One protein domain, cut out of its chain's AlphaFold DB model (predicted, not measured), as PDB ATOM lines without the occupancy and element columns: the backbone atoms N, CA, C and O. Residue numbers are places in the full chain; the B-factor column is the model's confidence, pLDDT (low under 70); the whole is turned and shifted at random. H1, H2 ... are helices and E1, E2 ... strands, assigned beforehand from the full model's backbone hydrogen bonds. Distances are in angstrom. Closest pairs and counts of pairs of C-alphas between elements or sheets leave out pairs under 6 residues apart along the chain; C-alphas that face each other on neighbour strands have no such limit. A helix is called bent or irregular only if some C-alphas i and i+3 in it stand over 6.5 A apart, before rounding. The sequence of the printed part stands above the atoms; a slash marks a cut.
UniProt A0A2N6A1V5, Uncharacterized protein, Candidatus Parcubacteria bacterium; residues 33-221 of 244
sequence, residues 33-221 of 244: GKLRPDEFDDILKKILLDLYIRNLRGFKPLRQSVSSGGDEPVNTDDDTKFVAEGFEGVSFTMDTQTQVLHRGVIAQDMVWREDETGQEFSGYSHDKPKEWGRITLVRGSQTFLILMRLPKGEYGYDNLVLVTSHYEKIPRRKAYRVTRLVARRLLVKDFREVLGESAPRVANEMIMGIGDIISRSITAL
ATOM      1  N   GLY A  33       8.523 -52.207 -27.177       72.62
ATOM      2  CA  GLY A  33       8.841 -53.496 -27.800       72.62
ATOM      3  C   GLY A  33       7.620 -54.319 -28.216       72.62
ATOM      4  O   GLY A  33       7.772 -55.290 -28.945       72.62
ATOM      5  N   LYS A  34       6.416 -53.946 -27.764       79.94
ATOM      6  CA  LYS A  34       5.147 -54.600 -28.124       79.94
ATOM      7  C   LYS A  34       4.364 -53.840 -29.199       79.94
ATOM      8  O   LYS A  34       3.300 -54.304 -29.595       79.94
ATOM      9  N   LEU A  35       4.868 -52.689 -29.641       81.25
ATOM     10  CA  LEU A  35       4.250 -51.883 -30.687       81.25
ATOM     11  C   LEU A  35       4.487 -52.488 -32.067       81.25
ATOM     12  O   LEU A  35       5.580 -52.993 -32.368       81.25
ATOM     13  N   ARG A  36       3.483 -52.362 -32.939       83.88
ATOM     14  CA  ARG A  36       3.672 -52.626 -34.366       83.88
ATOM     15  C   ARG A  36       4.672 -51.613 -34.958       83.88
ATOM     16  O   ARG A  36       4.871 -50.543 -34.377       83.88
ATOM     17  N   PRO A  37       5.368 -51.949 -36.059       83.00
ATOM     18  CA  PRO A  37       6.350 -51.058 -36.685       83.00
ATOM     19  C   PRO A  37       5.850 -49.637 -36.948       83.00
ATOM     20  O   PRO A  37       6.495 -48.687 -36.522       83.00
ATOM     21  N   ASP A  38       4.669 -49.512 -37.542       85.00
ATOM     22  CA  ASP A  38       3.981 -48.250 -37.818       85.00
ATOM     23  C   ASP A  38       3.699 -47.445 -36.541       85.00
ATOM     24  O   ASP A  38       4.038 -46.268 -36.458       85.00
ATOM     25  N   GLU A  39       3.162 -48.091 -35.504       84.31
ATOM     26  CA  GLU A  39       2.852 -47.432 -34.227       84.31
ATOM     27  C   GLU A  39       4.109 -46.927 -33.508       84.31
ATOM     28  O   GLU A  39       4.106 -45.857 -32.898       84.31
ATOM     29  N   PHE A  40       5.192 -47.704 -33.565       85.44
ATOM     30  CA  PHE A  40       6.479 -47.315 -32.997       85.44
ATOM     31  C   PHE A  40       7.041 -46.082 -33.710       85.44
ATOM     32  O   PHE A  40       7.427 -45.114 -33.048       85.44
ATOM     33  N   ASP A  41       7.064 -46.110 -35.043       84.31
ATOM     34  CA  ASP A  41       7.614 -45.030 -35.859       84.31
ATOM     35  C   ASP A  41       6.794 -43.743 -35.695       84.31
ATOM     36  O   ASP A  41       7.374 -42.663 -35.560       84.31
ATOM     37  N   ASP A  42       5.464 -43.845 -35.619       85.94
ATOM     38  CA  ASP A  42       4.568 -42.706 -35.396       85.94
ATOM     39  C   ASP A  42       4.778 -42.058 -34.023       85.94
ATOM     40  O   ASP A  42       4.851 -40.827 -33.919       85.94
ATOM     41  N   ILE A  43       4.931 -42.861 -32.964       85.25
ATOM     42  CA  ILE A  43       5.238 -42.347 -31.622       85.25
ATOM     43  C   ILE A  43       6.595 -41.642 -31.623       85.25
ATOM     44  O   ILE A  43       6.707 -40.515 -31.132       85.25
ATOM     45  N   LEU A  44       7.618 -42.280 -32.195       85.25
ATOM     46  CA  LEU A  44       8.969 -41.733 -32.238       85.25
ATOM     47  C   LEU A  44       9.009 -40.424 -33.032       85.25
ATOM     48  O   LEU A  44       9.578 -39.428 -32.581       85.25
ATOM     49  N   LYS A  45       8.332 -40.404 -34.183       87.38
ATOM     50  CA  LYS A  45       8.165 -39.224 -35.026       87.38
ATOM     51  C   LYS A  45       7.488 -38.092 -34.267       87.38
ATOM     52  O   LYS A  45       8.003 -36.981 -34.296       87.38
ATOM     53  N   LYS A  46       6.383 -38.359 -33.567       85.88
ATOM     54  CA  LYS A  46       5.653 -37.341 -32.801       85.88
ATOM     55  C   LYS A  46       6.530 -36.703 -31.721       85.88
ATOM     56  O   LYS A  46       6.655 -35.486 -31.684       85.88
ATOM     57  N   ILE A  47       7.206 -37.521 -30.912       83.69
ATOM     58  CA  ILE A  47       8.099 -37.037 -29.845       83.69
ATOM     59  C   ILE A  47       9.213 -36.152 -30.417       83.69
ATOM     60  O   ILE A  47       9.530 -35.099 -29.865       83.69
ATOM     61  N   LEU A  48       9.821 -36.574 -31.524       85.69
ATOM     62  CA  LEU A  48      10.957 -35.875 -32.116       85.69
ATOM     63  C   LEU A  48      10.559 -34.637 -32.930       85.69
ATOM     64  O   LEU A  48      11.366 -33.714 -33.042       85.69
ATOM     65  N   LEU A  49       9.348 -34.598 -33.490       85.00
ATOM     66  CA  LEU A  49       8.794 -33.407 -34.140       85.00
ATOM     67  C   LEU A  49       8.402 -32.330 -33.127       85.00
ATOM     68  O   LEU A  49       8.539 -31.153 -33.433       85.00
ATOM     69  N   ASP A  50       7.994 -32.701 -31.916       81.62
ATOM     70  CA  ASP A  50       7.691 -31.728 -30.859       81.62
ATOM     71  C   ASP A  50       8.968 -31.185 -30.179       81.62
ATOM     72  O   ASP A  50       8.949 -30.163 -29.486       81.62
ATOM     73  N   LEU A  51      10.117 -31.838 -30.391       82.81
ATOM     74  CA  LEU A  51      11.390 -31.455 -29.788       82.81
ATOM     75  C   LEU A  51      12.084 -30.331 -30.567       82.81
ATOM     76  O   LEU A  51      12.885 -30.592 -31.466       82.81
ATOM     77  N   TYR A  52      11.859 -29.079 -30.171       82.75
ATOM     78  CA  TYR A  52      12.581 -27.930 -30.732       82.75
ATOM     79  C   TYR A  52      14.011 -27.829 -30.175       82.75
ATOM     80  O   TYR A  52      14.245 -27.340 -29.065       82.75
ATOM     81  N   ILE A  53      15.000 -28.266 -30.958       84.00
ATOM     82  CA  ILE A  53      16.394 -28.420 -30.508       84.00
ATOM     83  C   ILE A  53      17.029 -27.087 -30.112       84.00
ATOM     84  O   ILE A  53      17.866 -27.041 -29.213       84.00
ATOM     85  N   ARG A  54      16.646 -25.975 -30.749       78.31
ATOM     86  CA  ARG A  54      17.275 -24.672 -30.472       78.31
ATOM     87  C   ARG A  54      17.065 -24.186 -29.036       78.31
ATOM     88  O   ARG A  54      17.883 -23.396 -28.568       78.31
ATOM     89  N   ASN A  55      16.019 -24.665 -28.360       76.62
ATOM     90  CA  ASN A  55      15.711 -24.304 -26.973       76.62
ATOM     91  C   ASN A  55      16.482 -25.150 -25.955       76.62
ATOM     92  O   ASN A  55      16.544 -24.804 -24.775       76.62
ATOM     93  N   LEU A  56      17.078 -26.253 -26.400       83.50
ATOM     94  CA  LEU A  56      17.842 -27.140 -25.545       83.50
ATOM     95  C   LEU A  56      19.242 -26.561 -25.300       83.50
ATOM     96  O   LEU A  56      19.917 -26.054 -26.203       83.50
ATOM     97  N   ARG A  57      19.694 -26.649 -24.051       83.12
ATOM     98  CA  ARG A  57      21.029 -26.235 -23.609       83.12
ATOM     99  C   ARG A  57      21.940 -27.454 -23.451       83.12
ATOM    100  O   ARG A  57      21.482 -28.591 -23.437       83.12
ATOM    101  N   GLY A  58      23.242 -27.204 -23.313       83.75
ATOM    102  CA  GLY A  58      24.226 -28.248 -23.000       83.75
ATOM    103  C   GLY A  58      24.905 -28.903 -24.203       83.75
ATOM    104  O   GLY A  58      25.776 -29.745 -23.995       83.75
ATOM    105  N   PHE A  59      24.578 -28.472 -25.427       89.19
ATOM    106  CA  PHE A  59      25.290 -28.893 -26.631       89.19
ATOM    107  C   PHE A  59      26.788 -28.599 -26.523       89.19
ATOM    108  O   PHE A  59      27.191 -27.526 -26.069       89.19
ATOM    109  N   LYS A  60      27.598 -29.564 -26.959       90.69
ATOM    110  CA  LYS A  60      29.059 -29.487 -26.979       90.69
ATOM    111  C   LYS A  60      29.601 -30.003 -28.311       90.69
ATOM    112  O   LYS A  60      28.940 -30.825 -28.953       90.69
ATOM    113  N   PRO A  61      30.806 -29.581 -28.729       91.50
ATOM    114  CA  PRO A  61      31.483 -30.172 -29.880       91.50
ATOM    115  C   PRO A  61      31.521 -31.705 -29.790       91.50
ATOM    116  O   PRO A  61      31.803 -32.247 -28.718       91.50
ATOM    117  N   LEU A  62      31.284 -32.403 -30.905       89.19
ATOM    118  CA  LEU A  62      31.309 -33.870 -30.973       89.19
ATOM    119  C   LEU A  62      32.584 -34.465 -30.360       89.19
ATOM    120  O   LEU A  62      32.498 -35.425 -29.596       89.19
ATOM    121  N   ARG A  63      33.749 -33.850 -30.605       88.31
ATOM    122  CA  ARG A  63      35.027 -34.249 -29.987       88.31
ATOM    123  C   ARG A  63      34.952 -34.387 -28.458       88.31
ATOM    124  O   ARG A  63      35.488 -35.337 -27.902       88.31
ATOM    125  N   GLN A  64      34.226 -33.498 -27.772       87.06
ATOM    126  CA  GLN A  64      34.060 -33.573 -26.316       87.06
ATOM    127  C   GLN A  64      33.121 -34.714 -25.921       87.06
ATOM    128  O   GLN A  64      33.380 -35.426 -24.954       87.06
ATOM    129  N   SER A  65      32.049 -34.925 -26.688       84.69
ATOM    130  CA  SER A  65      31.120 -36.035 -26.465       84.69
ATOM    131  C   SER A  65      31.828 -37.393 -26.557       84.69
ATOM    132  O   SER A  65      31.553 -38.277 -25.746       84.69
ATOM    133  N   VAL A  66      32.778 -37.545 -27.480       81.62
ATOM    134  CA  VAL A  66      33.561 -38.778 -27.661       81.62
ATOM    135  C   VAL A  66      34.538 -38.996 -26.504       81.62
ATOM    136  O   VAL A  66      34.598 -40.091 -25.952       81.62
ATOM    137  N   SER A  67      35.246 -37.947 -26.078       73.31
ATOM    138  CA  SER A  67      36.281 -38.049 -25.043       73.31
ATOM    139  C   SER A  67      35.763 -38.330 -23.627       73.31
ATOM    140  O   SER A  67      36.505 -38.853 -22.802       73.31
ATOM    141  N   SER A  68      34.501 -38.012 -23.320       60.97
ATOM    142  CA  SER A  68      33.912 -38.163 -21.973       60.97
ATOM    143  C   SER A  68      33.276 -39.541 -21.693       60.97
ATOM    144  O   SER A  68      32.318 -39.623 -20.927       60.97
ATOM    145  N   GLY A  69      33.718 -40.606 -22.372       51.03
ATOM    146  CA  GLY A  69      33.004 -41.890 -22.454       51.03
ATOM    147  C   GLY A  69      33.321 -42.984 -21.426       51.03
ATOM    148  O   GLY A  69      32.599 -43.978 -21.429       51.03
ATOM    149  N   GLY A  70      34.332 -42.847 -20.563       55.03
ATOM    150  CA  GLY A  70      34.709 -43.921 -19.631       55.03
ATOM    151  C   GLY A  70      35.715 -43.514 -18.553       55.03
ATOM    152  O   GLY A  70      36.111 -42.352 -18.479       55.03
ATOM    153  N   ASP A  71      36.117 -44.491 -17.733       55.28
ATOM    154  CA  ASP A  71      37.054 -44.317 -16.606       55.28
ATOM    155  C   ASP A  71      38.467 -43.907 -17.047       55.28
ATOM    156  O   ASP A  71      39.211 -43.289 -16.286       55.28
ATOM    157  N   GLU A  72      38.843 -44.231 -18.286       65.44
ATOM    158  CA  GLU A  72      40.093 -43.781 -18.891       65.44
ATOM    159  C   GLU A  72      39.809 -42.751 -19.995       65.44
ATOM    160  O   GLU A  72      38.903 -42.949 -20.813       65.44
ATOM    161  N   PRO A  73      40.593 -41.661 -20.068       65.50
ATOM    162  CA  PRO A  73      40.408 -40.637 -21.081       65.50
ATOM    163  C   PRO A  73      40.607 -41.209 -22.489       65.50
ATOM    164  O   PRO A  73      41.577 -41.923 -22.772       65.50
ATOM    165  N   VAL A  74      39.684 -40.844 -23.379       72.38
ATOM    166  CA  VAL A  74      39.733 -41.171 -24.803       72.38
ATOM    167  C   VAL A  74      40.165 -39.921 -25.567       72.38
ATOM    168  O   VAL A  74      39.437 -38.927 -25.638       72.38
ATOM    169  N   ASN A  75      41.371 -39.958 -26.124       74.31
ATOM    170  CA  ASN A  75      41.951 -38.840 -26.858       74.31
ATOM    171  C   ASN A  75      41.508 -38.865 -28.317       74.31
ATOM    172  O   ASN A  75      41.576 -39.906 -28.971       74.31
ATOM    173  N   THR A  76      41.116 -37.697 -28.819       72.50
ATOM    174  CA  THR A  76      40.836 -37.473 -30.238       72.50
ATOM    175  C   THR A  76      41.899 -36.513 -30.757       72.50
ATOM    176  O   THR A  76      41.970 -35.380 -30.282       72.50
ATOM    177  N   ASP A  77      42.769 -36.989 -31.639       73.81
ATOM    178  CA  ASP A  77      43.890 -36.250 -32.229       73.81
ATOM    179  C   ASP A  77      43.604 -35.861 -33.690       73.81
ATOM    180  O   ASP A  77      42.590 -36.261 -34.264       73.81
ATOM    181  N   ASP A  78      44.494 -35.068 -34.295       67.88
ATOM    182  CA  ASP A  78      44.370 -34.646 -35.701       67.88
ATOM    183  C   ASP A  78      44.476 -35.830 -36.686       67.88
ATOM    184  O   ASP A  78      43.989 -35.749 -37.813       67.88
ATOM    185  N   ASP A  79      45.041 -36.959 -36.240       75.69
ATOM    186  CA  ASP A  79      45.148 -38.206 -37.006       75.69
ATOM    187  C   ASP A  79      43.851 -39.039 -36.994       75.69
ATOM    188  O   ASP A  79      43.738 -40.048 -37.704       75.69
ATOM    189  N   THR A  80      42.853 -38.642 -36.198       82.31
ATOM    190  CA  THR A  80      41.577 -39.352 -36.112       82.31
ATOM    191  C   THR A  80      40.845 -39.291 -37.452       82.31
ATOM    192  O   THR A  80      40.400 -38.235 -37.907       82.31
ATOM    193  N   LYS A  81      40.628 -40.455 -38.074       87.38
ATOM    194  CA  LYS A  81      39.868 -40.536 -39.326       87.38
ATOM    195  C   LYS A  81      38.387 -40.302 -39.062       87.38
ATOM    196  O   LYS A  81      37.723 -41.150 -38.469       87.38
ATOM    197  N   PHE A  82      37.863 -39.187 -39.548       89.38
ATOM    198  CA  PHE A  82      36.456 -38.843 -39.417       89.38
ATOM    199  C   PHE A  82      35.687 -39.104 -40.715       89.38
ATOM    200  O   PHE A  82      36.071 -38.628 -41.782       89.38
ATOM    201  N   VAL A  83      34.592 -39.858 -40.616       91.00
ATOM    202  CA  VAL A  83      33.697 -40.186 -41.731       91.00
ATOM    203  C   VAL A  83      32.272 -39.793 -41.352       91.00
ATOM    204  O   VAL A  83      31.785 -40.189 -40.295       91.00
ATOM    205  N   ALA A  84      31.606 -39.035 -42.222       90.12
ATOM    206  CA  ALA A  84      30.218 -38.618 -42.055       90.12
ATOM    207  C   ALA A  84      29.367 -39.141 -43.223       90.12
ATOM    208  O   ALA A  84      29.625 -38.818 -44.380       90.12
ATOM    209  N   GLU A  85      28.344 -39.938 -42.916       90.94
ATOM    210  CA  GLU A  85      27.483 -40.629 -43.880       90.94
ATOM    211  C   GLU A  85      26.033 -40.128 -43.791       90.94
ATOM    212  O   GLU A  85      25.471 -39.987 -42.701       90.94
ATOM    213  N   GLY A  86      25.402 -39.881 -44.945       84.44
ATOM    214  CA  GLY A  86      24.001 -39.435 -45.016       84.44
ATOM    215  C   GLY A  86      23.775 -37.942 -44.726       84.44
ATOM    216  O   GLY A  86      22.661 -37.543 -44.383       84.44
ATOM    217  N   PHE A  87      24.815 -37.110 -44.856       85.12
ATOM    218  CA  PHE A  87      24.775 -35.656 -44.611       85.12
ATOM    219  C   PHE A  87      24.840 -34.819 -45.900       85.12
ATOM    220  O   PHE A  87      25.503 -33.785 -45.949       85.12
ATOM    221  N   GLU A  88      24.162 -35.244 -46.966       79.81
ATOM    222  CA  GLU A  88      24.126 -34.483 -48.222       79.81
ATOM    223  C   GLU A  88      23.665 -33.031 -47.988       79.81
ATOM    224  O   GLU A  88      22.629 -32.775 -47.372       79.81
ATOM    225  N   GLY A  89      24.465 -32.061 -48.445       72.75
ATOM    226  CA  GLY A  89      24.162 -30.632 -48.303       72.75
ATOM    227  C   GLY A  89      24.357 -30.044 -46.896       72.75
ATOM    228  O   GLY A  89      24.018 -28.878 -46.681       72.75
ATOM    229  N   VAL A  90      24.914 -30.801 -45.943       77.19
ATOM    230  CA  VAL A  90      25.194 -30.347 -44.574       77.19
ATOM    231  C   VAL A  90      26.635 -30.676 -44.183       77.19
ATOM    232  O   VAL A  90      27.075 -31.814 -44.283       77.19
ATOM    233  N   SER A  91      27.357 -29.692 -43.642       79.38
ATOM    234  CA  SER A  91      28.649 -29.953 -43.000       79.38
ATOM    235  C   SER A  91      28.444 -30.561 -41.608       79.38
ATOM    236  O   SER A  91      27.947 -29.892 -40.698       79.38
ATOM    237  N   PHE A  92      28.812 -31.832 -41.455       86.50
ATOM    238  CA  PHE A  92      28.910 -32.517 -40.168       86.50
ATOM    239  C   PHE A  92      30.393 -32.784 -39.892       86.50
ATOM    240  O   PHE A  92      31.059 -33.401 -40.717       86.50
ATOM    241  N   THR A  93      30.926 -32.278 -38.780       88.50
ATOM    242  CA  THR A  93      32.354 -32.323 -38.421       88.50
ATOM    243  C   THR A  93      32.533 -32.610 -36.929       88.50
ATOM    244  O   THR A  93      31.576 -32.629 -36.153       88.50
ATOM    245  N   MET A  94      33.781 -32.774 -36.485       88.25
ATOM    246  CA  MET A  94      34.118 -32.948 -35.065       88.25
ATOM    247  C   MET A  94      33.756 -31.743 -34.175       88.25
ATOM    248  O   MET A  94      33.679 -31.885 -32.950       88.25
ATOM    249  N   ASP A  95      33.501 -30.576 -34.776       89.00
ATOM    250  CA  ASP A  95      33.060 -29.352 -34.092       89.00
ATOM    251  C   ASP A  95      31.553 -29.133 -34.129       89.00
ATOM    252  O   ASP A  95      31.040 -28.209 -33.484       89.00
ATOM    253  N   THR A  96      30.825 -29.998 -34.841       90.31
ATOM    254  CA  THR A  96      29.371 -29.978 -34.816       90.31
ATOM    255  C   THR A  96      28.898 -30.063 -33.371       90.31
ATOM    256  O   THR A  96      29.382 -30.863 -32.567       90.31
ATOM    257  N   GLN A  97      27.963 -29.180 -33.034       90.88
ATOM    258  CA  GLN A  97      27.368 -29.117 -31.712       90.88
ATOM    259  C   GLN A  97      26.422 -30.302 -31.547       90.88
ATOM    260  O   GLN A  97      25.466 -30.461 -32.308       90.88
ATOM    261  N   THR A  98      26.694 -31.126 -30.544       91.56
ATOM    262  CA  THR A  98      25.997 -32.383 -30.284       91.56
ATOM    263  C   THR A  98      25.561 -32.483 -28.833       91.56
ATOM    264  O   THR A  98      26.168 -31.895 -27.937       91.56
ATOM    265  N   GLN A  99      24.505 -33.248 -28.604       90.19
ATOM    266  CA  GLN A  99      24.018 -33.596 -27.286       90.19
ATOM    267  C   GLN A  99      23.798 -35.102 -27.246       90.19
ATOM    268  O   GLN A  99      23.058 -35.653 -28.057       90.19
ATOM    269  N   VAL A 100      24.448 -35.781 -26.304       88.44
ATOM    270  CA  VAL A 100      24.310 -37.233 -26.190       88.44
ATOM    271  C   VAL A 100      22.953 -37.573 -25.588       88.44
ATOM    272  O   VAL A 100      22.602 -37.042 -24.532       88.44
ATOM    273  N   LEU A 101      22.215 -38.441 -26.279       87.44
ATOM    274  CA  LEU A 101      20.909 -38.950 -25.861       87.44
ATOM    275  C   LEU A 101      21.039 -40.259 -25.104       87.44
ATOM    276  O   LEU A 101      20.398 -40.452 -24.080       87.44
ATOM    277  N   HIS A 102      21.889 -41.145 -25.611       81.94
ATOM    278  CA  HIS A 102      22.099 -42.452 -25.027       81.94
ATOM    279  C   HIS A 102      23.581 -42.807 -25.076       81.94
ATOM    280  O   HIS A 102      24.160 -42.963 -26.152       81.94
ATOM    281  N   ARG A 103      24.176 -42.943 -23.883       68.06
ATOM    282  CA  ARG A 103      25.457 -43.620 -23.653       68.06
ATOM    283  C   ARG A 103      25.168 -45.004 -23.100       68.06
ATOM    284  O   ARG A 103      25.354 -45.287 -21.928       68.06
ATOM    285  N   GLY A 104      24.649 -45.854 -23.948       62.03
ATOM    286  CA  GLY A 104      24.542 -47.273 -23.687       62.03
ATOM    287  C   GLY A 104      24.878 -47.898 -25.007       62.03
ATOM    288  O   GLY A 104      24.539 -47.368 -26.068       62.03
ATOM    289  N   VAL A 105      25.759 -48.871 -24.948       59.69
ATOM    290  CA  VAL A 105      26.605 -49.068 -26.092       59.69
ATOM    291  C   VAL A 105      25.883 -49.990 -27.045       59.69
ATOM    292  O   VAL A 105      25.920 -51.204 -26.900       59.69
ATOM    293  N   ILE A 106      25.145 -49.343 -27.953       63.69
ATOM    294  CA  ILE A 106      24.199 -49.930 -28.907       63.69
ATOM    295  C   ILE A 106      24.826 -51.160 -29.569       63.69
ATOM    296  O   ILE A 106      24.159 -52.172 -29.748       63.69
ATOM    297  N   ALA A 107      26.128 -51.067 -29.847       64.12
ATOM    298  CA  ALA A 107      27.008 -52.190 -30.126       64.12
ATOM    299  C   ALA A 107      28.409 -51.915 -29.546       64.12
ATOM    300  O   ALA A 107      28.955 -50.826 -29.784       64.12
ATOM    301  N   GLN A 108      28.963 -52.881 -28.796       74.75
ATOM    302  CA  GLN A 108      30.361 -52.915 -28.332       74.75
ATOM    303  C   GLN A 108      31.077 -54.107 -28.908       74.75
ATOM    304  O   GLN A 108      30.709 -55.242 -28.609       74.75
ATOM    305  N   ASP A 109      32.185 -53.827 -29.573       82.62
ATOM    306  CA  ASP A 109      33.190 -54.833 -29.844       82.62
ATOM    307  C   ASP A 109      34.438 -54.481 -29.050       82.62
ATOM    308  O   ASP A 109      34.887 -53.333 -29.027       82.62
ATOM    309  N   MET A 110      35.002 -55.473 -28.376       85.00
ATOM    310  CA  MET A 110      36.233 -55.318 -27.617       85.00
ATOM    311  C   MET A 110      37.197 -56.423 -28.004       85.00
ATOM    312  O   MET A 110      36.806 -57.587 -28.111       85.00
ATOM    313  N   VAL A 111      38.454 -56.038 -28.200       87.25
ATOM    314  CA  VAL A 111      39.564 -56.952 -28.439       87.25
ATOM    315  C   VAL A 111      40.531 -56.840 -27.274       87.25
ATOM    316  O   VAL A 111      41.119 -55.783 -27.020       87.25
ATOM    317  N   TRP A 112      40.694 -57.954 -26.581       84.69
ATOM    318  CA  TRP A 112      41.567 -58.115 -25.432       84.69
ATOM    319  C   TRP A 112      42.832 -58.851 -25.849       84.69
ATOM    320  O   TRP A 112      42.772 -59.734 -26.705       84.69
ATOM    321  N   ARG A 113      43.964 -58.500 -25.240       85.31
ATOM    322  CA  ARG A 113      45.242 -59.187 -25.431       85.31
ATOM    323  C   ARG A 113      45.795 -59.653 -24.089       85.31
ATOM    324  O   ARG A 113      45.814 -58.868 -23.140       85.31
ATOM    325  N   GLU A 114      46.252 -60.898 -24.024       84.94
ATOM    326  CA  GLU A 114      47.028 -61.409 -22.893       84.94
ATOM    327  C   GLU A 114      48.465 -60.875 -22.957       84.94
ATOM    328  O   GLU A 114      49.137 -60.992 -23.983       84.94
ATOM    329  N   ASP A 115      48.945 -60.280 -21.864       81.50
ATOM    330  CA  ASP A 115      50.244 -59.598 -21.846       81.50
ATOM    331  C   ASP A 115      51.427 -60.578 -21.969       81.50
ATOM    332  O   ASP A 115      52.458 -60.229 -22.541       81.50
ATOM    333  N   GLU A 116      51.285 -61.795 -21.435       80.12
ATOM    334  CA  GLU A 116      52.358 -62.798 -21.379       80.12
ATOM    335  C   GLU A 116      52.565 -63.518 -22.715       80.12
ATOM    336  O   GLU A 116      53.700 -63.725 -23.142       80.12
ATOM    337  N   THR A 117      51.472 -63.884 -23.389       82.12
ATOM    338  CA  THR A 117      51.505 -64.689 -24.621       82.12
ATOM    339  C   THR A 117      51.266 -63.867 -25.885       82.12
ATOM    340  O   THR A 117      51.584 -64.315 -26.988       82.12
ATOM    341  N   GLY A 118      50.690 -62.669 -25.756       83.56
ATOM    342  CA  GLY A 118      50.254 -61.848 -26.880       83.56
ATOM    343  C   GLY A 118      49.000 -62.366 -27.592       83.56
ATOM    344  O   GLY A 118      48.643 -61.804 -28.630       83.56
ATOM    345  N   GLN A 119      48.332 -63.406 -27.076       84.31
ATOM    346  CA  GLN A 119      47.103 -63.932 -27.672       84.31
ATOM    347  C   GLN A 119      45.973 -62.901 -27.610       84.31
ATOM    348  O   GLN A 119      45.801 -62.212 -26.605       84.31
ATOM    349  N   GLU A 120      45.201 -62.799 -28.693       86.81
ATOM    350  CA  GLU A 120      44.071 -61.875 -28.804       86.81
ATOM    351  C   GLU A 120      42.736 -62.616 -28.791       86.81
ATOM    352  O   GLU A 120      42.575 -63.676 -29.398       86.81
ATOM    353  N   PHE A 121      41.747 -62.017 -28.135       82.44
ATOM    354  CA  PHE A 121      40.376 -62.497 -28.120       82.44
ATOM    355  C   PHE A 121      39.400 -61.344 -28.350       82.44
ATOM    356  O   PHE A 121      39.530 -60.277 -27.756       82.44
ATOM    357  N   SER A 122      38.404 -61.573 -29.208       81.31
ATOM    358  CA  SER A 122      37.329 -60.617 -29.488       81.31
ATOM    359  C   SER A 122      36.038 -61.068 -28.819       81.31
ATOM    360  O   SER A 122      35.582 -62.187 -29.051       81.31
ATOM    361  N   GLY A 123      35.429 -60.202 -28.015       69.19
ATOM    362  CA  GLY A 123      34.151 -60.490 -27.376       69.19
ATOM    363  C   GLY A 123      33.859 -59.595 -26.179       69.19
ATOM    364  O   GLY A 123      34.762 -59.112 -25.498       69.19
ATOM    365  N   TYR A 124      32.567 -59.404 -25.918       61.66
ATOM    366  CA  TYR A 124      32.064 -58.698 -24.737       61.66
ATOM    367  C   TYR A 124      32.087 -59.577 -23.468       61.66
ATOM    368  O   TYR A 124      32.083 -59.069 -22.351       61.66
ATOM    369  N   SER A 125      32.109 -60.906 -23.632       53.84
ATOM    370  CA  SER A 125      32.034 -61.869 -22.527       53.84
ATOM    371  C   SER A 125      33.345 -61.941 -21.735       53.84
ATOM    372  O   SER A 125      34.421 -62.201 -22.276       53.84
ATOM    373  N   HIS A 126      33.209 -61.793 -20.417       50.47
ATOM    374  CA  HIS A 126      34.247 -62.015 -19.413       50.47
ATOM    375  C   HIS A 126      34.695 -63.484 -19.286       50.47
ATOM    376  O   HIS A 126      35.483 -63.778 -18.395       50.47
ATOM    377  N   ASP A 127      34.210 -64.425 -20.101       52.22
ATOM    378  CA  ASP A 127      34.407 -65.852 -19.817       52.22
ATOM    379  C   ASP A 127      35.747 -66.401 -20.305       52.22
ATOM    380  O   ASP A 127      36.371 -67.166 -19.580       52.22
ATOM    381  N   LYS A 128      36.260 -65.942 -21.452       54.25
ATOM    382  CA  LYS A 128      37.629 -66.277 -21.889       54.25
ATOM    383  C   LYS A 128      38.734 -65.492 -21.165       54.25
ATOM    384  O   LYS A 128      39.744 -66.095 -20.823       54.25
ATOM    385  N   PRO A 129      38.550 -64.198 -20.832       52.81
ATOM    386  CA  PRO A 129      39.503 -63.459 -20.004       52.81
ATOM    387  C   PRO A 129      39.724 -64.019 -18.589       52.81
ATOM    388  O   PRO A 129      40.666 -63.616 -17.926       52.81
ATOM    389  N   LYS A 130      38.871 -64.911 -18.074       57.78
ATOM    390  CA  LYS A 130      39.075 -65.499 -16.736       57.78
ATOM    391  C   LYS A 130      40.211 -66.525 -16.691       57.78
ATOM    392  O   LYS A 130      40.713 -66.799 -15.606       57.78
ATOM    393  N   GLU A 131      40.583 -67.101 -17.833       63.38
ATOM    394  CA  GLU A 131      41.618 -68.143 -17.932       63.38
ATOM    395  C   GLU A 131      43.011 -67.570 -18.221       63.38
ATOM    396  O   GLU A 131      44.016 -68.237 -17.983       63.38
ATOM    397  N   TRP A 132      43.070 -66.340 -18.727       62.09
ATOM    398  CA  TRP A 132      44.303 -65.644 -19.091       62.09
ATOM    399  C   TRP A 132      44.765 -64.746 -17.942       62.09
ATOM    400  O   TRP A 132      43.944 -64.226 -17.190       62.09
ATOM    401  N   GLY A 133      46.081 -64.589 -17.784       64.31
ATOM    402  CA  GLY A 133      46.705 -63.883 -16.659       64.31
ATOM    403  C   GLY A 133      46.421 -62.372 -16.635       64.31
ATOM    404  O   GLY A 133      45.309 -61.914 -16.384       64.31
ATOM    405  N   ARG A 134      47.447 -61.537 -16.832       73.31
ATOM    406  CA  ARG A 134      47.242 -60.085 -16.994       73.31
ATOM    407  C   ARG A 134      46.742 -59.790 -18.407       73.31
ATOM    408  O   ARG A 134      47.369 -60.195 -19.383       73.31
ATOM    409  N   ILE A 135      45.620 -59.079 -18.506       75.06
ATOM    410  CA  ILE A 135      44.928 -58.815 -19.773       75.06
ATOM    411  C   ILE A 135      44.726 -57.318 -19.939       75.06
ATOM    412  O   ILE A 135      44.290 -56.627 -19.015       75.06
ATOM    413  N   THR A 136      44.979 -56.835 -21.152       81.06
ATOM    414  CA  THR A 136      44.801 -55.434 -21.515       81.06
ATOM    415  C   THR A 136      43.816 -55.306 -22.679       81.06
ATOM    416  O   THR A 136      43.918 -56.019 -23.679       81.06
ATOM    417  N   LEU A 137      42.858 -54.376 -22.580       82.75
ATOM    418  CA  LEU A 137      42.035 -53.972 -23.725       82.75
ATOM    419  C   LEU A 137      42.953 -53.296 -24.737       82.75
ATOM    420  O   LEU A 137      43.547 -52.272 -24.405       82.75
ATOM    421  N   VAL A 138      43.076 -53.836 -25.947       86.88
ATOM    422  CA  VAL A 138      43.971 -53.271 -26.970       86.88
ATOM    423  C   VAL A 138      43.223 -52.467 -28.017       86.88
ATOM    424  O   VAL A 138      43.748 -51.460 -28.493       86.88
ATOM    425  N   ARG A 139      41.994 -52.869 -28.350       89.06
ATOM    426  CA  ARG A 139      41.129 -52.172 -29.306       89.06
ATOM    427  C   ARG A 139      39.671 -52.313 -28.905       89.06
ATOM    428  O   ARG A 139      39.287 -53.315 -28.308       89.06
ATOM    429  N   GLY A 140      38.852 -51.347 -29.287       87.31
ATOM    430  CA  GLY A 140      37.412 -51.457 -29.135       87.31
ATOM    431  C   GLY A 140      36.646 -50.528 -30.059       87.31
ATOM    432  O   GLY A 140      37.211 -49.632 -30.693       87.31
ATOM    433  N   SER A 141      35.347 -50.767 -30.136       87.62
ATOM    434  CA  SER A 141      34.380 -49.896 -30.778       87.62
ATOM    435  C   SER A 141      33.227 -49.614 -29.816       87.62
ATOM    436  O   SER A 141      32.844 -50.446 -28.990       87.62
ATOM    437  N   GLN A 142      32.672 -48.412 -29.905       86.81
ATOM    438  CA  GLN A 142      31.505 -48.011 -29.133       86.81
ATOM    439  C   GLN A 142      30.578 -47.179 -30.006       86.81
ATOM    440  O   GLN A 142      30.985 -46.147 -30.541       86.81
ATOM    441  N   THR A 143      29.318 -47.604 -30.090       88.25
ATOM    442  CA  THR A 143      28.256 -46.851 -30.767       88.25
ATOM    443  C   THR A 143      27.336 -46.164 -29.763       88.25
ATOM    444  O   THR A 143      26.872 -46.789 -28.809       88.25
ATOM    445  N   PHE A 144      27.056 -44.880 -29.974       88.62
ATOM    446  CA  PHE A 144      26.145 -44.085 -29.150       88.62
ATOM    447  C   PHE A 144      25.250 -43.180 -30.006       88.62
ATOM    448  O   PHE A 144      25.578 -42.852 -31.148       88.62
ATOM    449  N   LEU A 145      24.104 -42.785 -29.444       91.69
ATOM    450  CA  LEU A 145      23.109 -41.950 -30.117       91.69
ATOM    451  C   LEU A 145      23.204 -40.504 -29.632       91.69
ATOM    452  O   LEU A 145      23.217 -40.233 -28.424       91.69
ATOM    453  N   ILE A 146      23.223 -39.571 -30.578       92.19
ATOM    454  CA  ILE A 146      23.281 -38.135 -30.309       92.19
ATOM    455  C   ILE A 146      22.184 -37.377 -31.060       92.19
ATOM    456  O   ILE A 146      21.717 -37.800 -32.118       92.19
ATOM    457  N   LEU A 147      21.832 -36.209 -30.527       91.38
ATOM    458  CA  LEU A 147      21.231 -35.116 -31.283       91.38
ATOM    459  C   LEU A 147      22.340 -34.218 -31.816       91.38
ATOM    460  O   LEU A 147      23.236 -33.829 -31.066       91.38
ATOM    461  N   MET A 148      22.246 -33.826 -33.080       89.44
ATOM    462  CA  MET A 148      23.036 -32.732 -33.633       89.44
ATOM    463  C   MET A 148      22.220 -31.444 -33.683       89.44
ATOM    464  O   MET A 148      20.998 -31.463 -33.778       89.44
ATOM    465  N   ARG A 149      22.902 -30.303 -33.642       84.12
ATOM    466  CA  ARG A 149      22.284 -29.009 -33.923       84.12
ATOM    467  C   ARG A 149      22.588 -28.619 -35.364       84.12
ATOM    468  O   ARG A 149      23.666 -28.102 -35.648       84.12
ATOM    469  N   LEU A 150      21.646 -28.855 -36.272       68.50
ATOM    470  CA  LEU A 150      21.758 -28.351 -37.637       68.50
ATOM    471  C   LEU A 150      21.581 -26.823 -37.687       68.50
ATOM    472  O   LEU A 150      20.741 -26.277 -36.969       68.50
ATOM    473  N   PRO A 151      22.273 -26.118 -38.602       63.09
ATOM    474  CA  PRO A 151      22.025 -24.695 -38.845       63.09
ATOM    475  C   PRO A 151      20.573 -24.402 -39.267       63.09
ATOM    476  O   PRO A 151      19.993 -23.395 -38.861       63.09
ATOM    477  N   LYS A 152      19.973 -25.307 -40.058       62.91
ATOM    478  CA  LYS A 152      18.608 -25.184 -40.608       62.91
ATOM    479  C   LYS A 152      17.592 -26.176 -40.025       62.91
ATOM    480  O   LYS A 152      16.409 -26.043 -40.301       62.91
ATOM    481  N   GLY A 153      18.037 -27.165 -39.249       62.84
ATOM    482  CA  GLY A 153      17.160 -28.170 -38.649       62.84
ATOM    483  C   GLY A 153      16.688 -27.707 -37.279       62.84
ATOM    484  O   GLY A 153      17.496 -27.470 -36.384       62.84
ATOM    485  N   GLU A 154      15.381 -27.558 -37.134       69.25
ATOM    486  CA  GLU A 154      14.777 -27.012 -35.920       69.25
ATOM    487  C   GLU A 154      14.323 -28.099 -34.939       69.25
ATOM    488  O   GLU A 154      14.320 -27.869 -33.728       69.25
ATOM    489  N   TYR A 155      14.032 -29.297 -35.454       78.75
ATOM    490  CA  TYR A 155      13.357 -30.362 -34.718       78.75
ATOM    491  C   TYR A 155      14.191 -31.638 -34.581       78.75
ATOM    492  O   TYR A 155      14.958 -31.991 -35.478       78.75
ATOM    493  N   GLY A 156      13.998 -32.359 -33.474       76.31
ATOM    494  CA  GLY A 156      14.633 -33.646 -33.155       76.31
ATOM    495  C   GLY A 156      14.621 -34.657 -34.300       76.31
ATOM    496  O   GLY A 156      15.605 -35.367 -34.500       76.31
ATOM    497  N   TYR A 157      13.536 -34.672 -35.074       82.50
ATOM    498  CA  TYR A 157      13.252 -35.664 -36.115       82.50
ATOM    499  C   TYR A 157      14.365 -35.805 -37.163       82.50
ATOM    500  O   TYR A 157      14.733 -36.915 -37.537       82.50
ATOM    501  N   ASP A 158      14.944 -34.683 -37.592       79.50
ATOM    502  CA  ASP A 158      15.944 -34.642 -38.668       79.50
ATOM    503  C   ASP A 158      17.393 -34.700 -38.175       79.50
ATOM    504  O   ASP A 158      18.332 -34.646 -38.978       79.50
ATOM    505  N   ASN A 159      17.578 -34.765 -36.858       87.12
ATOM    506  CA  ASN A 159      18.820 -34.416 -36.179       87.12
ATOM    507  C   ASN A 159      19.400 -35.565 -35.345       87.12
ATOM    508  O   ASN A 159      20.324 -35.343 -34.561       87.12
ATOM    509  N   LEU A 160      18.888 -36.785 -35.506       91.00
ATOM    510  CA  LEU A 160      19.477 -37.969 -34.893       91.00
ATOM    511  C   LEU A 160      20.695 -38.444 -35.685       91.00
ATOM    512  O   LEU A 160      20.687 -38.520 -36.916       91.00
ATOM    513  N   VAL A 161      21.753 -38.784 -34.955       92.06
ATOM    514  CA  VAL A 161      22.995 -39.312 -35.521       92.06
ATOM    515  C   VAL A 161      23.490 -40.451 -34.639       92.06
ATOM    516  O   VAL A 161      23.561 -40.322 -33.415       92.06
ATOM    517  N   LEU A 162      23.851 -41.564 -35.270       92.38
ATOM    518  CA  LEU A 162      24.620 -42.627 -34.636       92.38
ATOM    519  C   LEU A 162      26.096 -42.342 -34.824       92.38
ATOM    520  O   LEU A 162      26.542 -42.057 -35.935       92.38
ATOM    521  N   VAL A 163      26.849 -42.426 -33.738       92.00
ATOM    522  CA  VAL A 163      28.294 -42.236 -33.758       92.00
ATOM    523  C   VAL A 163      28.959 -43.502 -33.261       92.00
ATOM    524  O   VAL A 163      28.750 -43.902 -32.118       92.00
ATOM    525  N   THR A 164      29.790 -44.093 -34.112       91.88
ATOM    526  CA  THR A 164      30.656 -45.221 -33.781       91.88
ATOM    527  C   THR A 164      32.088 -44.721 -33.654       91.88
ATOM    528  O   THR A 164      32.687 -44.239 -34.616       91.88
ATOM    529  N   SER A 165      32.636 -44.824 -32.449       89.75
ATOM    530  CA  SER A 165      34.031 -44.516 -32.143       89.75
ATOM    531  C   SER A 165      34.834 -45.809 -32.096       89.75
ATOM    532  O   SER A 165      34.494 -46.704 -31.326       89.75
ATOM    533  N   HIS A 166      35.892 -45.903 -32.896       90.44
ATOM    534  CA  HIS A 166      36.890 -46.966 -32.828       90.44
ATOM    535  C   HIS A 166      38.127 -46.430 -32.126       90.44
ATOM    536  O   HIS A 166      38.650 -45.378 -32.501       90.44
ATOM    537  N   TYR A 167      38.611 -47.160 -31.132       88.88
ATOM    538  CA  TYR A 167      39.725 -46.726 -30.309       88.88
ATOM    539  C   TYR A 167      40.730 -47.847 -30.067       88.88
ATOM    540  O   TYR A 167      40.411 -49.036 -30.106       88.88
ATOM    541  N   GLU A 168      41.967 -47.445 -29.805       90.44
ATOM    542  CA  GLU A 168      43.082 -48.328 -29.482       90.44
ATOM    543  C   GLU A 168      43.752 -47.881 -28.185       90.44
ATOM    544  O   GLU A 168      43.794 -46.690 -27.857       90.44
ATOM    545  N   LYS A 169      44.306 -48.837 -27.437       87.19
ATOM    546  CA  LYS A 169      45.078 -48.551 -26.229       87.19
ATOM    547  C   LYS A 169      46.378 -47.858 -26.591       87.19
ATOM    548  O   LYS A 169      47.127 -48.332 -27.443       87.19
ATOM    549  N   ILE A 170      46.686 -46.767 -25.895       83.81
ATOM    550  CA  ILE A 170      47.996 -46.134 -26.021       83.81
ATOM    551  C   ILE A 170      48.998 -46.960 -25.200       83.81
ATOM    552  O   ILE A 170      48.815 -47.097 -23.985       83.81
ATOM    553  N   PRO A 171      50.068 -47.500 -25.814       80.06
ATOM    554  CA  PRO A 171      51.031 -48.327 -25.099       80.06
ATOM    555  C   PRO A 171      51.580 -47.620 -23.856       80.06
ATOM    556  O   PRO A 171      51.982 -46.456 -23.914       80.06
ATOM    557  N   ARG A 172      51.612 -48.342 -22.726       79.38
ATOM    558  CA  ARG A 172      52.153 -47.875 -21.434       79.38
ATOM    559  C   ARG A 172      51.451 -46.641 -20.834       79.38
ATOM    560  O   ARG A 172      51.979 -46.051 -19.894       79.38
ATOM    561  N   ARG A 173      50.270 -46.246 -21.329       80.69
ATOM    562  CA  ARG A 173      49.461 -45.149 -20.765       80.69
ATOM    563  C   ARG A 173      48.066 -45.637 -20.374       80.69
ATOM    564  O   ARG A 173      47.475 -46.465 -21.059       80.69
ATOM    565  N   LYS A 174      47.501 -45.075 -19.302       80.50
ATOM    566  CA  LYS A 174      46.087 -45.260 -18.919       80.50
ATOM    567  C   LYS A 174      45.168 -44.386 -19.779       80.50
ATOM    568  O   LYS A 174      44.506 -43.487 -19.279       80.50
ATOM    569  N   ALA A 175      45.241 -44.566 -21.094       82.12
ATOM    570  CA  ALA A 175      44.489 -43.778 -22.060       82.12
ATOM    571  C   ALA A 175      44.258 -44.568 -23.351       82.12
ATOM    572  O   ALA A 175      45.067 -45.430 -23.719       82.12
ATOM    573  N   TYR A 176      43.190 -44.212 -24.056       84.94
ATOM    574  CA  TYR A 176      42.892 -44.699 -25.399       84.94
ATOM    575  C   TYR A 176      42.998 -43.558 -26.408       84.94
ATOM    576  O   TYR A 176      42.847 -42.386 -26.062       84.94
ATOM    577  N   ARG A 177      43.247 -43.903 -27.667       88.38
ATOM    578  CA  ARG A 177      43.196 -42.984 -28.805       88.38
ATOM    579  C   ARG A 177      42.087 -43.424 -29.747       88.38
ATOM    580  O   ARG A 177      42.042 -44.598 -30.107       88.38
ATOM    581  N   VAL A 178      41.243 -42.492 -30.178       89.00
ATOM    582  CA  VAL A 178      40.287 -42.721 -31.268       89.00
ATOM    583  C   VAL A 178      41.062 -42.814 -32.576       89.00
ATOM    584  O   VAL A 178      41.774 -41.893 -32.943       89.00
ATOM    585  N   THR A 179      40.943 -43.926 -33.288       90.19
ATOM    586  CA  THR A 179      41.583 -44.097 -34.603       90.19
ATOM    587  C   THR A 179      40.636 -43.770 -35.743       90.19
ATOM    588  O   THR A 179      41.058 -43.317 -36.808       90.19
ATOM    589  N   ARG A 180      39.340 -43.996 -35.525       92.06
ATOM    590  CA  ARG A 180      38.298 -43.731 -36.506       92.06
ATOM    591  C   ARG A 180      37.001 -43.368 -35.811       92.06
ATOM    592  O   ARG A 180      36.603 -44.024 -34.853       92.06
ATOM    593  N   LEU A 181      36.308 -42.384 -36.359       91.75
ATOM    594  CA  LEU A 181      34.961 -42.032 -35.960       91.75
ATOM    595  C   LEU A 181      34.047 -42.034 -37.182       91.75
ATOM    596  O   LEU A 181      34.341 -41.382 -38.184       91.75
ATOM    597  N   VAL A 182      32.955 -42.784 -37.094       93.19
ATOM    598  CA  VAL A 182      31.929 -42.865 -38.135       93.19
ATOM    599  C   VAL A 182      30.648 -42.280 -37.574       93.19
ATOM    600  O   VAL A 182      30.121 -42.768 -36.579       93.19
ATOM    601  N   ALA A 183      30.160 -41.219 -38.199       93.00
ATOM    602  CA  ALA A 183      28.875 -40.626 -37.892       93.00
ATOM    603  C   ALA A 183      27.904 -40.926 -39.028       93.00
ATOM    604  O   ALA A 183      28.164 -40.573 -40.177       93.00
ATOM    605  N   ARG A 184      26.774 -41.545 -38.706       92.31
ATOM    606  CA  ARG A 184      25.713 -41.861 -39.659       92.31
ATOM    607  C   ARG A 184      24.440 -41.153 -39.242       92.31
ATOM    608  O   ARG A 184      23.956 -41.341 -38.122       92.31
ATOM    609  N   ARG A 185      23.882 -40.345 -40.141       90.94
ATOM    610  CA  ARG A 185      22.562 -39.755 -39.922       90.94
ATOM    611  C   ARG A 185      21.525 -40.870 -39.788       90.94
ATOM    612  O   ARG A 185      21.482 -41.774 -40.621       90.94
ATOM    613  N   LEU A 186      20.706 -40.804 -38.743       90.94
ATOM    614  CA  LEU A 186      19.664 -41.787 -38.472       90.94
ATOM    615  C   LEU A 186      18.300 -41.136 -38.684       90.94
ATOM    616  O   LEU A 186      17.889 -40.286 -37.901       90.94
ATOM    617  N   LEU A 187      17.597 -41.525 -39.744       87.44
ATOM    618  CA  LEU A 187      16.216 -41.099 -39.935       87.44
ATOM    619  C   LEU A 187      15.299 -41.981 -39.090       87.44
ATOM    620  O   LEU A 187      15.548 -43.174 -38.933       87.44
ATOM    621  N   VAL A 188      14.206 -41.410 -38.585       85.44
ATOM    622  CA  VAL A 188      13.234 -42.140 -37.751       85.44
ATOM    623  C   VAL A 188      12.701 -43.389 -38.457       85.44
ATOM    624  O   VAL A 188      12.612 -44.437 -37.834       85.44
ATOM    625  N   LYS A 189      12.436 -43.302 -39.766       84.69
ATOM    626  CA  LYS A 189      11.981 -44.439 -40.584       84.69
ATOM    627  C   LYS A 189      12.987 -45.599 -40.666       84.69
ATOM    628  O   LYS A 189      12.585 -46.736 -40.860       84.69
ATOM    629  N   ASP A 190      14.278 -45.314 -40.498       87.81
ATOM    630  CA  ASP A 190      15.353 -46.308 -40.588       87.81
ATOM    631  C   ASP A 190      15.767 -46.791 -39.180       87.81
ATOM    632  O   ASP A 190      16.635 -47.649 -39.028       87.81
ATOM    633  N   PHE A 191      15.157 -46.243 -38.117       88.38
ATOM    634  CA  PHE A 191      15.569 -46.446 -36.725       88.38
ATOM    635  C   PHE A 191      15.533 -47.921 -36.320       88.38
ATOM    636  O   PHE A 191      16.491 -48.432 -35.740       88.38
ATOM    637  N   ARG A 192      14.444 -48.623 -36.654       86.62
ATOM    638  CA  ARG A 192      14.278 -50.051 -36.345       86.62
ATOM    639  C   ARG A 192      15.197 -50.935 -37.179       86.62
ATOM    640  O   ARG A 192      15.749 -51.886 -36.644       86.62
ATOM    641  N   GLU A 193      15.362 -50.618 -38.460       89.00
ATOM    642  CA  GLU A 193      16.240 -51.375 -39.357       89.00
ATOM    643  C   GLU A 193      17.694 -51.302 -38.881       89.00
ATOM    644  O   GLU A 193      18.366 -52.324 -38.762       89.00
ATOM    645  N   VAL A 194      18.164 -50.101 -38.535       88.69
ATOM    646  CA  VAL A 194      19.558 -49.877 -38.136       88.69
ATOM    647  C   VAL A 194      19.863 -50.430 -36.742       88.69
ATOM    648  O   VAL A 194      20.965 -50.924 -36.515       88.69
ATOM    649  N   LEU A 195      18.922 -50.342 -35.796       86.94
ATOM    650  CA  LEU A 195      19.141 -50.761 -34.403       86.94
ATOM    651  C   LEU A 195      18.674 -52.193 -34.105       86.94
ATOM    652  O   LEU A 195      18.959 -52.716 -33.023       86.94
ATOM    653  N   GLY A 196      17.951 -52.822 -35.034       87.38
ATOM    654  CA  GLY A 196      17.457 -54.189 -34.921       87.38
ATOM    655  C   GLY A 196      16.654 -54.429 -33.639       87.38
ATOM    656  O   GLY A 196      15.825 -53.616 -33.225       87.38
ATOM    657  N   GLU A 197      16.932 -55.548 -32.972       84.06
ATOM    658  CA  GLU A 197      16.252 -55.957 -31.733       84.06
ATOM    659  C   GLU A 197      16.446 -54.970 -30.571       84.06
ATOM    660  O   GLU A 197      15.620 -54.905 -29.660       84.06
ATOM    661  N   SER A 198      17.505 -54.155 -30.609       83.62
ATOM    662  CA  SER A 198      17.779 -53.158 -29.571       83.62
ATOM    663  C   SER A 198      16.939 -51.887 -29.716       83.62
ATOM    664  O   SER A 198      16.884 -51.091 -28.773       83.62
ATOM    665  N   ALA A 199      16.255 -51.683 -30.850       87.06
ATOM    666  CA  ALA A 199      15.532 -50.447 -31.147       87.06
ATOM    667  C   ALA A 199      14.556 -50.006 -30.033       87.06
ATOM    668  O   ALA A 199      14.615 -48.838 -29.642       87.06
ATOM    669  N   PRO A 200      13.719 -50.883 -29.435       84.62
ATOM    670  CA  PRO A 200      12.798 -50.459 -28.380       84.62
ATOM    671  C   PRO A 200      13.501 -49.959 -27.119       84.62
ATOM    672  O   PRO A 200      13.073 -48.977 -26.512       84.62
ATOM    673  N   ARG A 201      14.602 -50.616 -26.735       83.56
ATOM    674  CA  ARG A 201      15.411 -50.212 -25.583       83.56
ATOM    675  C   ARG A 201      16.076 -48.867 -25.851       83.56
ATOM    676  O   ARG A 201      15.956 -47.966 -25.029       83.56
ATOM    677  N   VAL A 202      16.718 -48.717 -27.010       86.50
ATOM    678  CA  VAL A 202      17.399 -47.470 -27.394       86.50
ATOM    679  C   VAL A 202      16.410 -46.309 -27.501       86.50
ATOM    680  O   VAL A 202      16.723 -45.212 -27.050       86.50
ATOM    681  N   ALA A 203      15.202 -46.534 -28.026       86.75
ATOM    682  CA  ALA A 203      14.161 -45.508 -28.067       86.75
ATOM    683  C   ALA A 203      13.704 -45.081 -26.668       86.75
ATOM    684  O   ALA A 203      13.586 -43.885 -26.411       86.75
ATOM    685  N   ASN A 204      13.500 -46.026 -25.746       83.56
ATOM    686  CA  ASN A 204      13.133 -45.696 -24.369       83.56
ATOM    687  C   ASN A 204      14.220 -44.855 -23.679       83.56
ATOM    688  O   ASN A 204      13.940 -43.813 -23.093       83.56
ATOM    689  N   GLU A 205      15.476 -45.277 -23.808       84.00
ATOM    690  CA  GLU A 205      16.633 -44.557 -23.272       84.00
ATOM    691  C   GLU A 205      16.794 -43.169 -23.898       84.00
ATOM    692  O   GLU A 205      17.071 -42.199 -23.198       84.00
ATOM    693  N   MET A 206      16.559 -43.046 -25.206       88.06
ATOM    694  CA  MET A 206      16.538 -41.757 -25.888       88.06
ATOM    695  C   MET A 206      15.462 -40.835 -25.312       88.06
ATOM    696  O   MET A 206      15.748 -39.671 -25.049       88.06
ATOM    697  N   ILE A 207      14.238 -41.331 -25.119       85.56
ATOM    698  CA  ILE A 207      13.127 -40.539 -24.573       85.56
ATOM    699  C   ILE A 207      13.464 -40.056 -23.156       85.56
ATOM    700  O   ILE A 207      13.276 -38.876 -22.855       85.56
ATOM    701  N   MET A 208      14.027 -40.927 -22.313       82.50
ATOM    702  CA  MET A 208      14.510 -40.545 -20.979       82.50
ATOM    703  C   MET A 208      15.620 -39.487 -21.065       82.50
ATOM    704  O   MET A 208      15.532 -38.447 -20.412       82.50
ATOM    705  N   GLY A 209      16.610 -39.688 -21.940       83.69
ATOM    706  CA  GLY A 209      17.699 -38.738 -22.164       83.69
ATOM    707  C   GLY A 209      17.211 -37.364 -22.637       83.69
ATOM    708  O   GLY A 209      17.690 -36.339 -22.148       83.69
ATOM    709  N   ILE A 210      16.219 -37.319 -23.534       86.12
ATOM    710  CA  ILE A 210      15.544 -36.079 -23.950       86.12
ATOM    711  C   ILE A 210      14.892 -35.400 -22.739       86.12
ATOM    712  O   ILE A 210      15.100 -34.203 -22.531       86.12
ATOM    713  N   GLY A 211      14.155 -36.153 -21.918       84.00
ATOM    714  CA  GLY A 211      13.522 -35.644 -20.698       84.00
ATOM    715  C   GLY A 211      14.518 -35.003 -19.724       84.00
ATOM    716  O   GLY A 211      14.270 -33.909 -19.205       84.00
ATOM    717  N   ASP A 212      15.685 -35.619 -19.544       84.44
ATOM    718  CA  ASP A 212      16.763 -35.087 -18.703       84.44
ATOM    719  C   ASP A 212      17.378 -33.804 -19.279       84.44
ATOM    720  O   ASP A 212      17.669 -32.854 -18.546       84.44
ATOM    721  N   ILE A 213      17.585 -33.744 -20.598       85.44
ATOM    722  CA  ILE A 213      18.103 -32.546 -21.276       85.44
ATOM    723  C   ILE A 213      17.119 -31.385 -21.138       85.44
ATOM    724  O   ILE A 213      17.540 -30.273 -20.806       85.44
ATOM    725  N   ILE A 214      15.825 -31.633 -21.358       84.56
ATOM    726  CA  ILE A 214      14.772 -30.626 -21.190       84.56
ATOM    727  C   ILE A 214      14.765 -30.123 -19.747       84.56
ATOM    728  O   ILE A 214      14.848 -28.918 -19.522       84.56
ATOM    729  N   SER A 215      14.758 -31.037 -18.774       83.12
ATOM    730  CA  SER A 215      14.741 -30.686 -17.350       83.12
ATOM    731  C   SER A 215      15.932 -29.806 -16.967       83.12
ATOM    732  O   SER A 215      15.748 -28.741 -16.382       83.12
ATOM    733  N   ARG A 216      17.154 -30.181 -17.373       83.94
ATOM    734  CA  ARG A 216      18.359 -29.367 -17.132       83.94
ATOM    735  C   ARG A 216      18.304 -28.011 -17.827       83.94
ATOM    736  O   ARG A 216      18.753 -27.021 -17.256       83.94
ATOM    737  N   SER A 217      17.761 -27.958 -19.042       84.06
ATOM    738  CA  SER A 217      17.614 -26.707 -19.791       84.06
ATOM    739  C   SER A 217      16.650 -25.750 -19.086       84.06
ATOM    740  O   SER A 217      16.960 -24.569 -18.963       84.06
ATOM    741  N   ILE A 218      15.530 -26.261 -18.563       83.81
ATOM    742  CA  ILE A 218      14.571 -25.478 -17.771       83.81
ATOM    743  C   ILE A 218      15.236 -24.950 -16.498       83.81
ATOM    744  O   ILE A 218      15.165 -23.753 -16.235       83.81
ATOM    745  N   THR A 219      15.929 -25.806 -15.742       84.06
ATOM    746  CA  THR A 219      16.624 -25.389 -14.514       84.06
ATOM    747  C   THR A 219      17.671 -24.309 -14.788       84.06
ATOM    748  O   THR A 219      17.741 -23.329 -14.051       84.06
ATOM    749  N   ALA A 220      18.456 -24.444 -15.862       81.81
ATOM    750  CA  ALA A 220      19.435 -23.431 -16.250       81.81
ATOM    751  C   ALA A 220      18.764 -22.087 -16.585       81.81
ATOM    752  O   ALA A 220      19.173 -21.053 -16.068       81.81
ATOM    753  N   LEU A 221      17.685 -22.107 -17.375       82.88
ATOM    754  CA  LEU A 221      16.934 -20.900 -17.731       82.88
ATOM    755  C   LEU A 221      16.310 -20.214 -16.508       82.88
ATOM    756  O   LEU A 221      16.320 -18.991 -16.425       82.88
TER     757      LEU A 221
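What this domain is: This is residues 33 to 221 of the 244 residues of an uncharacterized protein of Candidatus Parcubacteria bacterium (UniProt A0A2N6A1V5). What shape do these atoms make? A long, strongly twisted sheet of E1 to E7 curls round the short helix H2; at one end the long, kinked H3 packs across E2 and E5, with H1 packed on H3. At the other end lie the hairpin E3 and E4 and the loop of residues 123 to 134. What is it made of? The printed part has 189 residues, with three named helices and seven named strands; along the chain H1 and H2 come first, then the strands E1 to E7, then H3, and the class is mixed, helices and strands; the sheet is branched, E5 having three neighbours, with E1 and E7 parallel and its other neighbour pairs antiparallel. It is compact, with a radius of gyration of the C-alphas of 18.2 A, and spans 55 by 39 by 35 A.

Where its parts are: Where does the first half run? H1 is residues 37 to 50, 20.2 A long, from C-alpha 37 at (6.350, -51.058, -36.685); H2 is 62 to 67. E1 is 81 to 85, E2 97 to 102, E3 108 to 114, 19.5 A, and E4 120 to 122. What follows? E5 is 135 to 148, 36.8 A, from C-alpha 135 at (44.928, -58.815, -19.773), and bends by 50 degrees at 138; E6 is 160 to 169, 29.0 A; E7 is 176 to 185, 25.5 A, and bends by 61 degrees at 179. H3 is 188 to 221, 29.4 A, ending at C-alpha 221 at (16.934, -20.900, -17.731); it has a kink of 126 degrees near 195 and is irregular, C-alphas 194 and 197 being 9.4 A apart.

How they stand to each other: How is the sheet joined? E5, E6 and E7 form a meander, each strand the antiparallel neighbour of the one before, with N 142 and O 165 at 2.9 A and N 164 and O 182 at 2.8 A. E2 and E3 lie on one side of E5, E6 on the other, with N 99 and O 147 at 2.8 A and N 111 and O 139 at 2.8 A. The edge strands E4 and E1 pair with E3, N 112 and O 121 at 2.9 A, and with E7, N 83 and O 181 at 2.9 A. Where are the helices? H2 is on the sheet, its closest C-alphas to E2 being Leu 62 and Thr 98, 5.6 A; H3 is on it at a height of 7.5 A over the sheet, with Leu 101 and Gly 209 the closest C-alphas of E2 and H3, 4.9 A. H3 touches H1 with residues 188 to 203 alone, closest C-alphas Lys 45 and Val 188, 6.5 A, at a shallow tilt of 24 degrees, the same way. Are the helix backbones whole? Every O i to N i+4 pair is within hydrogen-bond range in H1 and H2, and 23 of 30 in H3.

The domain as a whole: How large is it? The C-alphas farthest apart, those of Thr 117 and Leu 221, are 56.2 A apart, and the printed part has no cut. Which links are long? Those from H1 to H2, H2 to E1, E1 to E2, E4 to E5 and E5 to E6. Where is confidence low? pLDDT is under 70 at residues 68 to 73, 78, 103 to 107, 123 to 133 and 150 to 154.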